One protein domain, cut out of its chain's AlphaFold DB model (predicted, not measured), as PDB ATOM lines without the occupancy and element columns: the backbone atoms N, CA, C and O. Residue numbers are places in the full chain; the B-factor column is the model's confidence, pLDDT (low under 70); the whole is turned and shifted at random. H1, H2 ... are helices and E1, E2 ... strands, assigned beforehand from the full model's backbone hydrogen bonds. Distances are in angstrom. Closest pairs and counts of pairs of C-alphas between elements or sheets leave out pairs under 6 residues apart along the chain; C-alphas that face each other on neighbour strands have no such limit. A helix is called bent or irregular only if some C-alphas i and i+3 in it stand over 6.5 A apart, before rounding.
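Overview. This is residues 328 to 412 of the 442 residues of an uncharacterized protein of [Clostridium] methylpentosum DSM 5476 (UniProt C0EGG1). Three helices, H1, H2 and H3, form an elongated up-and-down bundle, each running against the one before, and a small hairpin of strands, E1 and E2, packs by H1 and H3, away from H2. The 85 printed residues include these three named helices, then two named strands in an antiparallel sheet, E1 - E2; the class is mostly helix. The whole is compact, radius of gyration of the C-alphas 13.0 A, spanning 43 by 23 by 18 A.

Arrangement. H1, residues 328 to 338, touches H2, residues 347 to 365, with H2's residues 357 to 364 alone; the closest C-alphas, Asn 331 and Ser 364, are 6.5 A apart. This helical hairpin has a steep tilt of 35.1 degrees, only just past shallow. H2 and H3, residues 371 to 389, touch as a helical hairpin at a shallow tilt of 20 degrees, closest C-alphas Phe 353 and Ala 387, 4.9 A. H1 and H3 touch, closest C-alphas Leu 330 and Leu 381, 5.4 A. Every O i to N i+4 pair is within hydrogen-bond range in H1 and H2, 12 of 15 in H3. In the hairpin of E1, residues 401 to 403, and E2, residues 409 to 411, N 402 and O 410 are 2.8 A apart.

Along the chain. H1 begins at C-alpha 328 (102.686, 113.103, 131.408) and is 15.8 A long; H2 is 26.8 A. H3, 27.4 A, is irregular: C-alphas 372 and 375 are 7.8 A apart. E1 is 7.0 A; E2, 7.2 A, ends at C-alpha 411 (81.319, 119.561, 129.393).

Size, cuts and confidence. The farthest C-alphas, Asp 372 and Asp 395, are 42.9 A apart. The printed part has no cut; the link from H3 to E1 is long. Residue 412 is under pLDDT 70.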
ATOM      1  N   GLU A 328     103.361 112.529 130.243       97.12
ATOM      2  CA  GLU A 328     102.686 113.103 131.408       97.12
ATOM      3  C   GLU A 328     101.234 113.472 131.081       97.12
ATOM      4  O   GLU A 328     100.303 113.057 131.778       97.12
ATOM      5  N   LEU A 329     101.024 114.206 129.985       97.31
ATOM      6  CA  LEU A 329      99.689 114.627 129.576       97.31
ATOM      7  C   LEU A 329      98.822 113.437 129.144       97.31
ATOM      8  O   LEU A 329      97.680 113.336 129.589       97.31
ATOM      9  N   LEU A 330      99.362 112.511 128.343       98.25
ATOM     10  CA  LEU A 330      98.652 111.295 127.925       98.25
ATOM     11  C   LEU A 330      98.133 110.511 129.140       98.25
ATOM     12  O   LEU A 330      96.954 110.158 129.186       98.25
ATOM     13  N   ASN A 331      98.981 110.311 130.150       98.19
ATOM     14  CA  ASN A 331      98.631 109.585 131.369       98.19
ATOM     15  C   ASN A 331      97.528 110.292 132.170       98.19
ATOM     16  O   ASN A 331      96.615 109.629 132.668       98.19
ATOM     17  N   LYS A 332      97.549 111.631 132.245       98.06
ATOM     18  CA  LYS A 332      96.468 112.417 132.870       98.06
ATOM     19  C   LYS A 332      95.142 112.266 132.120       98.06
ATOM     20  O   LYS A 332      94.114 112.041 132.756       98.06
ATOM     21  N   VAL A 333      95.154 112.324 130.783       98.19
ATOM     22  CA  VAL A 333      93.932 112.148 129.974       98.19
ATOM     23  C   VAL A 333      93.371 110.736 130.114       98.19
ATOM     24  O   VAL A 333      92.168 110.585 130.303       98.19
ATOM     25  N   ILE A 334      94.222 109.708 130.082       98.56
ATOM     26  CA  ILE A 334      93.825 108.312 130.326       98.56
ATOM     27  C   ILE A 334      93.168 108.172 131.702       98.56
ATOM     28  O   ILE A 334      92.109 107.551 131.818       98.56
ATOM     29  N   ALA A 335      93.774 108.756 132.742       98.19
ATOM     30  CA  ALA A 335      93.234 108.713 134.095       98.19
ATOM     31  C   ALA A 335      91.842 109.359 134.162       98.19
ATOM     32  O   ALA A 335      90.907 108.723 134.646       98.19
ATOM     33  N   SER A 336      91.671 110.561 133.604       97.19
ATOM     34  CA  SER A 336      90.367 111.231 133.524       97.19
ATOM     35  C   SER A 336      89.350 110.419 132.716       97.19
ATOM     36  O   SER A 336      88.220 110.220 133.160       97.19
ATOM     37  N   ALA A 337      89.747 109.897 131.555       97.31
ATOM     38  CA  ALA A 337      88.889 109.130 130.655       97.31
ATOM     39  C   ALA A 337      88.318 107.872 131.329       97.31
ATOM     40  O   ALA A 337      87.135 107.574 131.170       97.31
ATOM     41  N   ARG A 338      89.119 107.182 132.149       97.31
ATOM     42  CA  ARG A 338      88.691 106.003 132.924       97.31
ATOM     43  C   ARG A 338      87.608 106.297 133.962       97.31
ATOM     44  O   ARG A 338      86.940 105.369 134.406       97.31
ATOM     45  N   THR A 339      87.438 107.557 134.361       96.88
ATOM     46  CA  THR A 339      86.431 107.962 135.358       96.88
ATOM     47  C   THR A 339      85.089 108.363 134.749       96.88
ATOM     48  O   THR A 339      84.140 108.616 135.491       96.88
ATOM     49  N   LEU A 340      84.985 108.438 133.418       95.38
ATOM     50  CA  LEU A 340      83.742 108.827 132.759       95.38
ATOM     51  C   LEU A 340      82.649 107.772 132.974       95.38
ATOM     52  O   LEU A 340      82.835 106.596 132.673       95.38
ATOM     53  N   ASP A 341      81.473 108.215 133.421       94.88
ATOM     54  CA  ASP A 341      80.257 107.401 133.370       94.88
ATOM     55  C   ASP A 341      79.760 107.318 131.924       94.88
ATOM     56  O   ASP A 341      79.434 108.334 131.300       94.88
ATOM     57  N   LEU A 342      79.718 106.095 131.396       96.06
ATOM     58  CA  LEU A 342      79.388 105.825 130.001       96.06
ATOM     59  C   LEU A 342      77.916 105.444 129.773       96.06
ATOM     60  O   LEU A 342      77.498 105.315 128.623       96.06
ATOM     61  N   SER A 343      77.114 105.289 130.835       95.19
ATOM     62  CA  SER A 343      75.728 104.792 130.756       95.19
ATOM     63  C   SER A 343      74.784 105.681 129.923       95.19
ATOM     64  O   SER A 343      73.802 105.199 129.354       95.19
ATOM     65  N   GLY A 344      75.103 106.975 129.807       93.94
ATOM     66  CA  GLY A 344      74.328 107.971 129.061       93.94
ATOM     67  C   GLY A 344      74.649 108.095 127.565       93.94
ATOM     68  O   GLY A 344      74.060 108.956 126.903       93.94
ATOM     69  N   TYR A 345      75.559 107.284 127.017       96.88
ATOM     70  CA  TYR A 345      76.020 107.399 125.626       96.88
ATOM     71  C   TYR A 345      75.574 106.236 124.732       96.88
ATOM     72  O   TYR A 345      75.160 105.178 125.201       96.88
ATOM     73  N   THR A 346      75.657 106.427 123.411       97.81
ATOM     74  CA  THR A 346      75.370 105.360 122.439       97.81
ATOM     75  C   THR A 346      76.455 104.286 122.449       97.81
ATOM     76  O   THR A 346      77.645 104.604 122.544       97.81
ATOM     77  N   VAL A 347      76.046 103.027 122.249       97.12
ATOM     78  CA  VAL A 347      76.941 101.856 122.185       97.12
ATOM     79  C   VAL A 347      78.082 102.081 121.192       97.12
ATOM     80  O   VAL A 347      79.245 101.957 121.560       97.12
ATOM     81  N   GLN A 348      77.767 102.527 119.971       97.00
ATOM     82  CA  GLN A 348      78.773 102.726 118.926       97.00
ATOM     83  C   GLN A 348      79.847 103.752 119.315       97.00
ATOM     84  O   GLN A 348      81.028 103.530 119.057       97.00
ATOM     85  N   SER A 349      79.459 104.877 119.934       97.44
ATOM     86  CA  SER A 349      80.426 105.898 120.359       97.44
ATOM     87  C   SER A 349      81.275 105.444 121.549       97.44
ATOM     88  O   SER A 349      82.447 105.799 121.635       97.44
ATOM     89  N   VAL A 350      80.701 104.625 122.441       98.19
ATOM     90  CA  VAL A 350      81.420 104.027 123.576       98.19
ATOM     91  C   VAL A 350      82.465 103.022 123.094       98.19
ATOM     92  O   VAL A 350      83.584 103.034 123.596       98.19
ATOM     93  N   GLU A 351      82.146 102.201 122.093       98.00
ATOM     94  CA  GLU A 351      83.105 101.263 121.496       98.00
ATOM     95  C   GLU A 351      84.311 101.988 120.881       98.00
ATOM     96  O   GLU A 351      85.455 101.618 121.148       98.00
ATOM     97  N   THR A 352      84.078 103.062 120.114       97.56
ATOM     98  CA  THR A 352      85.157 103.885 119.541       97.56
ATOM     99  C   THR A 352      86.015 104.535 120.631       97.56
ATOM    100  O   THR A 352      87.244 104.493 120.550       97.56
ATOM    101  N   PHE A 353      85.387 105.082 121.675       98.31
ATOM    102  CA  PHE A 353      86.087 105.635 122.835       98.31
ATOM    103  C   PHE A 353      86.945 104.588 123.553       98.31
ATOM    104  O   PHE A 353      88.124 104.833 123.804       98.31
ATOM    105  N   GLN A 354      86.397 103.405 123.835       98.50
ATOM    106  CA  GLN A 354      87.126 102.355 124.543       98.50
ATOM    107  C   GLN A 354      88.308 101.828 123.719       98.50
ATOM    108  O   GLN A 354      89.371 101.551 124.278       98.50
ATOM    109  N   ALA A 355      88.157 101.723 122.394       98.38
ATOM    110  CA  ALA A 355      89.253 101.358 121.502       98.38
ATOM    111  C   ALA A 355      90.391 102.391 121.552       98.38
ATOM    112  O   ALA A 355      91.554 102.011 121.705       98.38
ATOM    113  N   ALA A 356      90.064 103.686 121.496       98.44
ATOM    114  CA  ALA A 356      91.049 104.760 121.610       98.44
ATOM    115  C   ALA A 356      91.716 104.793 122.998       98.44
ATOM    116  O   ALA A 356      92.931 104.961 123.084       98.44
ATOM    117  N   LEU A 357      90.958 104.563 124.076       98.50
ATOM    118  CA  LEU A 357      91.486 104.477 125.442       98.50
ATOM    119  C   LEU A 357      92.451 103.297 125.611       98.50
ATOM    120  O   LEU A 357      93.510 103.451 126.216       98.50
ATOM    121  N   ASN A 358      92.124 102.135 125.046       98.38
ATOM    122  CA  ASN A 358      93.003 100.967 125.080       98.38
ATOM    123  C   ASN A 358      94.289 101.203 124.270       98.38
ATOM    124  O   ASN A 358      95.372 100.859 124.737       98.38
ATOM    125  N   ALA A 359      94.189 101.816 123.087       98.38
ATOM    126  CA  ALA A 359      95.358 102.170 122.280       98.38
ATOM    127  C   ALA A 359      96.258 103.195 122.998       98.38
ATOM    128  O   ALA A 359      97.476 103.028 123.045       98.38
ATOM    129  N   ALA A 360      95.661 104.213 123.623       98.56
ATOM    130  CA  ALA A 360      96.372 105.180 124.453       98.56
ATOM    131  C   ALA A 360      97.088 104.512 125.636       98.56
ATOM    132  O   ALA A 360      98.244 104.830 125.910       98.56
ATOM    133  N   GLN A 361      96.446 103.536 126.284       98.31
ATOM    134  CA  GLN A 361      97.063 102.766 127.362       98.31
ATOM    135  C   GLN A 361      98.291 101.977 126.889       98.31
ATOM    136  O   GLN A 361      99.325 102.008 127.545       98.31
ATOM    137  N   GLN A 362      98.211 101.319 125.730       98.44
ATOM    138  CA  GLN A 362      99.353 100.587 125.170       98.44
ATOM    139  C   GLN A 362     100.556 101.506 124.915       98.44
ATOM    140  O   GLN A 362     101.696 101.123 125.167       98.44
ATOM    141  N   VAL A 363     100.311 102.734 124.450       98.44
ATOM    142  CA  VAL A 363     101.361 103.741 124.236       98.44
ATOM    143  C   VAL A 363     101.918 104.267 125.564       98.44
ATOM    144  O   VAL A 363     103.139 104.391 125.706       98.44
ATOM    145  N   SER A 364     101.056 104.511 126.559       97.19
ATOM    146  CA  SER A 364     101.451 104.844 127.939       97.19
ATOM    147  C   SER A 364     102.449 103.822 128.495       97.19
ATOM    148  O   SER A 364     103.529 104.196 128.959       97.19
ATOM    149  N   ASP A 365     102.136 102.536 128.354       97.19
ATOM    150  CA  ASP A 365     102.864 101.446 129.013       97.19
ATOM    151  C   ASP A 365     104.139 101.017 128.267       97.19
ATOM    152  O   ASP A 365     104.951 100.263 128.794       97.19
ATOM    153  N   ASN A 366     104.354 101.503 127.040       96.81
ATOM    154  CA  ASN A 366     105.524 101.136 126.243       96.81
ATOM    155  C   ASN A 366     106.795 101.890 126.681       96.81
ATOM    156  O   ASN A 366     107.069 102.993 126.201       96.81
ATOM    157  N   GLU A 367     107.598 101.302 127.564       94.31
ATOM    158  CA  GLU A 367     108.846 101.900 128.073       94.31
ATOM    159  C   GLU A 367     109.941 102.116 127.014       94.31
ATOM    160  O   GLU A 367     110.868 102.886 127.257       94.31
ATOM    161  N   ALA A 368     109.824 101.487 125.840       95.62
ATOM    162  CA  ALA A 368     110.795 101.624 124.756       95.62
ATOM    163  C   ALA A 368     110.608 102.903 123.920       95.62
ATOM    164  O   ALA A 368     111.459 103.203 123.088       95.62
ATOM    165  N   LEU A 369     109.513 103.653 124.119       97.06
ATOM    166  CA  LEU A 369     109.289 104.904 123.391       97.06
ATOM    167  C   LEU A 369     110.287 105.968 123.840       97.06
ATOM    168  O   LEU A 369     110.290 106.402 124.998       97.06
ATOM    169  N   SER A 370     111.101 106.406 122.892       97.81
ATOM    170  CA  SER A 370     112.084 107.459 123.081       97.81
ATOM    171  C   SER A 370     111.523 108.828 122.697       97.81
ATOM    172  O   SER A 370     110.451 108.936 122.105       97.81
ATOM    173  N   GLN A 371     112.266 109.893 122.987       96.12
ATOM    174  CA  GLN A 371     111.938 111.237 122.512       96.12
ATOM    175  C   GLN A 371     111.782 111.308 120.978       96.12
ATOM    176  O   GLN A 371     110.972 112.095 120.488       96.12
ATOM    177  N   ASP A 372     112.489 110.460 120.221       96.06
ATOM    178  CA  ASP A 372     112.351 110.377 118.759       96.06
ATOM    179  C   ASP A 372     110.967 109.816 118.349       96.06
ATOM    180  O   ASP A 372     110.462 110.114 117.265       96.06
ATOM    181  N   ASP A 373     110.302 109.084 119.250       97.75
ATOM    182  CA  ASP A 373     108.968 108.500 119.074       97.75
ATOM    183  C   ASP A 373     107.835 109.374 119.644       97.75
ATOM    184  O   ASP A 373     106.687 108.924 119.714       97.75
ATOM    185  N   GLN A 374     108.107 110.625 120.044       97.56
ATOM    186  CA  GLN A 374     107.113 111.498 120.692       97.56
ATOM    187  C   GLN A 374     105.822 111.644 119.866       97.56
ATOM    188  O   GLN A 374     104.723 111.668 120.416       97.56
ATOM    189  N   ALA A 375     105.929 111.624 118.535       97.75
ATOM    190  CA  ALA A 375     104.775 111.676 117.638       97.75
ATOM    191  C   ALA A 375     103.776 110.517 117.849       97.75
ATOM    192  O   ALA A 375     102.580 110.682 117.600       97.75
ATOM    193  N   VAL A 376     104.231 109.348 118.317       98.25
ATOM    194  CA  VAL A 376     103.363 108.208 118.660       98.25
ATOM    195  C   VAL A 376     102.526 108.529 119.899       98.25
ATOM    196  O   VAL A 376     101.321 108.262 119.914       98.25
ATOM    197  N   VAL A 377     103.144 109.145 120.910       98.44
ATOM    198  CA  VAL A 377     102.478 109.593 122.141       98.44
ATOM    199  C   VAL A 377     101.469 110.698 121.833       98.44
ATOM    200  O   VAL A 377     100.303 110.600 122.226       98.44
ATOM    201  N   ASP A 378     101.879 111.690 121.045       97.81
ATOM    202  CA  ASP A 378     101.034 112.820 120.653       97.81
ATOM    203  C   ASP A 378      99.823 112.361 119.829       97.81
ATOM    204  O   ASP A 378      98.698 112.832 120.024       97.81
ATOM    205  N   LYS A 379     100.021 111.386 118.930       98.12
ATOM    206  CA  LYS A 379      98.932 110.791 118.150       98.12
ATOM    207  C   LYS A 379      97.941 110.050 119.047       98.12
ATOM    208  O   LYS A 379      96.737 110.235 118.882       98.12
ATOM    209  N   ALA A 380      98.424 109.251 119.998       98.50
ATOM    210  CA  ALA A 380      97.566 108.536 120.940       98.50
ATOM    211  C   ALA A 380      96.729 109.497 121.801       98.50
ATOM    212  O   ALA A 380      95.528 109.284 121.981       98.50
ATOM    213  N   LEU A 381      97.338 110.595 122.259       98.12
ATOM    214  CA  LEU A 381      96.648 111.668 122.974       98.12
ATOM    215  C   LEU A 381      95.571 112.330 122.102       98.12
ATOM    216  O   LEU A 381      94.432 112.502 122.547       98.12
ATOM    217  N   SER A 382      95.914 112.687 120.861       97.94
ATOM    218  CA  SER A 382      94.979 113.272 119.894       97.94
ATOM    219  C   SER A 382      93.797 112.339 119.618       97.94
ATOM    220  O   SER A 382      92.649 112.784 119.627       97.94
ATOM    221  N   ASP A 383      94.052 111.054 119.379       98.44
ATOM    222  CA  ASP A 383      93.014 110.081 119.033       98.44
ATOM    223  C   ASP A 383      92.066 109.821 120.214       98.44
ATOM    224  O   ASP A 383      90.846 109.830 120.030       98.44
ATOM    225  N   LEU A 384      92.592 109.699 121.440       98.44
ATOM    226  CA  LEU A 384      91.766 109.619 122.649       98.44
ATOM    227  C   LEU A 384      90.942 110.899 122.855       98.44
ATOM    228  O   LEU A 384      89.747 110.830 123.139       98.44
ATOM    229  N   THR A 385      91.552 112.070 122.654       97.62
ATOM    230  CA  THR A 385      90.865 113.366 122.769       97.62
ATOM    231  C   THR A 385      89.708 113.482 121.778       97.62
ATOM    232  O   THR A 385      88.609 113.885 122.164       97.62
ATOM    233  N   LYS A 386      89.917 113.089 120.515       97.25
ATOM    234  CA  LYS A 386      88.856 113.065 119.498       97.25
ATOM    235  C   LYS A 386      87.734 112.111 119.890       97.25
ATOM    236  O   LYS A 386      86.575 112.509 119.865       97.25
ATOM    237  N   ALA A 387      88.066 110.902 120.340       97.94
ATOM    238  CA  ALA A 387      87.057 109.929 120.744       97.94
ATOM    239  C   ALA A 387      86.222 110.404 121.953       97.94
ATOM    240  O   ALA A 387      85.018 110.164 121.997       97.94
ATOM    241  N   ILE A 388      86.827 111.145 122.894       97.25
ATOM    242  CA  ILE A 388      86.111 111.820 123.994       97.25
ATOM    243  C   ILE A 388      85.135 112.877 123.453       97.25
ATOM    244  O   ILE A 388      83.983 112.935 123.886       97.25
ATOM    245  N   GLN A 389      85.573 113.716 122.508       95.19
ATOM    246  CA  GLN A 389      84.750 114.780 121.912       95.19
ATOM    247  C   GLN A 389      83.597 114.229 121.052       95.19
ATOM    248  O   GLN A 389      82.537 114.855 120.963       95.19
ATOM    249  N   GLU A 390      83.789 113.054 120.447       96.50
ATOM    250  CA  GLU A 390      82.834 112.386 119.555       96.50
ATOM    251  C   GLU A 390      81.821 111.479 120.276       96.50
ATOM    252  O   GLU A 390      80.920 110.942 119.624       96.50
ATOM    253  N   LEU A 391      81.903 111.341 121.608       96.69
ATOM    254  CA  LEU A 391      80.870 110.666 122.400       96.69
ATOM    255  C   LEU A 391      79.488 111.285 122.132       96.69
ATOM    256  O   LEU A 391      79.319 112.509 122.125       96.69
ATOM    257  N   LYS A 392      78.479 110.431 121.924       96.56
ATOM    258  CA  LYS A 392      77.102 110.844 121.614       96.56
ATOM    259  C   LYS A 392      76.152 110.386 122.702       96.56
ATOM    260  O   LYS A 392      76.195 109.219 123.085       96.56
ATOM    261  N   ASN A 393      75.282 111.277 123.170       95.25
ATOM    262  CA  ASN A 393      74.191 110.926 124.079       95.25
ATOM    263  C   ASN A 393      73.258 109.906 123.402       95.25
ATOM    264  O   ASN A 393      73.263 109.775 122.179       95.25
ATOM    265  N   GLN A 394      72.414 109.216 124.172       93.69
ATOM    266  CA  GLN A 394      71.464 108.229 123.631       93.69
ATOM    267  C   GLN A 394      70.533 108.773 122.525       93.69
ATOM    268  O   GLN A 394      70.068 108.001 121.690       93.69
ATOM    269  N   ASP A 395      70.299 110.088 122.479       91.50
ATOM    270  CA  ASP A 395      69.526 110.766 121.427       91.50
ATOM    271  C   ASP A 395      70.318 111.022 120.123       91.50
ATOM    272  O   ASP A 395      69.802 111.622 119.181       91.50
ATOM    273  N   GLY A 396      71.579 110.581 120.057       89.62
ATOM    274  CA  GLY A 396      72.472 110.734 118.911       89.62
ATOM    275  C   GLY A 396      73.184 112.089 118.826       89.62
ATOM    276  O   GLY A 396      74.027 112.271 117.941       89.62
ATOM    277  N   THR A 397      72.899 113.034 119.727       93.19
ATOM    278  CA  THR A 397      73.574 114.341 119.771       93.19
ATOM    279  C   THR A 397      74.948 114.246 120.437       93.19
ATOM    280  O   THR A 397      75.176 113.403 121.301       93.19
ATOM    281  N   LEU A 398      75.889 115.118 120.055       92.75
ATOM    282  CA  LEU A 398      77.220 115.164 120.678       92.75
ATOM    283  C   LEU A 398      77.137 115.520 122.171       92.75
ATOM    284  O   LEU A 398      76.440 116.461 122.558       92.75
ATOM    285  N   ALA A 399      77.932 114.827 122.989       91.56
ATOM    286  CA  ALA A 399      78.050 115.039 124.433       91.56
ATOM    287  C   ALA A 399      78.704 116.380 124.813       91.56
ATOM    288  O   ALA A 399      78.571 116.822 125.958       91.56
ATOM    289  N   LYS A 400      79.389 117.019 123.846       92.44
ATOM    290  CA  LYS A 400      80.127 118.288 123.983       92.44
ATOM    291  C   LYS A 400      81.162 118.251 125.109       92.44
ATOM    292  O   LYS A 400      81.259 119.186 125.902       92.44
ATOM    293  N   LEU A 401      81.901 117.150 125.191       92.75
ATOM    294  CA  LEU A 401      83.045 117.033 126.085       92.75
ATOM    295  C   LEU A 401      84.264 117.721 125.471       92.75
ATOM    296  O   LEU A 401      84.396 117.794 124.251       92.75
ATOM    297  N   SER A 402      85.156 118.205 126.322       92.12
ATOM    298  CA  SER A 402      86.452 118.753 125.938       92.12
ATOM    299  C   SER A 402      87.528 118.267 126.902       92.12
ATOM    300  O   SER A 402      87.233 117.971 128.062       92.12
ATOM    301  N   VAL A 403      88.756 118.157 126.399       92.62
ATOM    302  CA  VAL A 403      89.946 117.811 127.179       92.62
ATOM    303  C   VAL A 403      90.739 119.093 127.398       92.62
ATOM    304  O   VAL A 403      91.071 119.792 126.441       92.62
ATOM    305  N   ASN A 404      91.007 119.411 128.657       89.94
ATOM    306  CA  ASN A 404      91.766 120.582 129.068       89.94
ATOM    307  C   ASN A 404      93.279 120.322 128.966       89.94
ATOM    308  O   ASN A 404      93.729 119.177 128.925       89.94
ATOM    309  N   GLY A 405      94.084 121.390 128.997       85.62
ATOM    310  CA  GLY A 405      95.552 121.287 128.970       85.62
ATOM    311  C   GLY A 405      96.174 120.609 130.201       85.62
ATOM    312  O   GLY A 405      97.328 120.204 130.149       85.62
ATOM    313  N   ASP A 406      95.419 120.451 131.290       89.75
ATOM    314  CA  ASP A 406      95.804 119.671 132.475       89.75
ATOM    315  C   ASP A 406      95.366 118.194 132.394       89.75
ATOM    316  O   ASP A 406      95.603 117.419 133.319       89.75
ATOM    317  N   GLY A 407      94.729 117.799 131.290       92.12
ATOM    318  CA  GLY A 407      94.180 116.470 131.055       92.12
ATOM    319  C   GLY A 407      92.814 116.205 131.697       92.12
ATOM    320  O   GLY A 407      92.318 115.078 131.622       92.12
ATOM    321  N   GLY A 408      92.180 117.211 132.309       93.25
ATOM    322  CA  GLY A 408      90.811 117.117 132.815       93.25
ATOM    323  C   GLY A 408      89.767 117.078 131.693       93.25
ATOM    324  O   GLY A 408      89.944 117.700 130.646       93.25
ATOM    325  N   ILE A 409      88.652 116.373 131.914       94.69
ATOM    326  CA  ILE A 409      87.531 116.301 130.961       94.69
ATOM    327  C   ILE A 409      86.358 117.130 131.487       94.69
ATOM    328  O   ILE A 409      85.881 116.908 132.598       94.69
ATOM    329  N   THR A 410      85.861 118.072 130.683       91.94
ATOM    330  CA  THR A 410      84.734 118.947 131.049       91.94
ATOM    331  C   THR A 410      83.651 118.955 129.974       91.94
ATOM    332  O   THR A 410      83.910 118.648 128.813       91.94
ATOM    333  N   ARG A 411      82.413 119.308 130.346       86.44
ATOM    334  CA  ARG A 411      81.319 119.561 129.393       86.44
ATOM    335  C   ARG A 411      81.291 121.044 129.038       86.44
ATOM    336  O   ARG A 411      81.204 121.882 129.935       86.44
ATOM    337  N   SER A 412      81.290 121.375 127.752       66.50
ATOM    338  CA  SER A 412      81.137 122.759 127.302       66.50
ATOM    339  C   SER A 412      79.743 123.277 127.662       66.50
ATOM    340  O   SER A 412      78.727 122.663 127.315       66.50
TER     341      SER A 412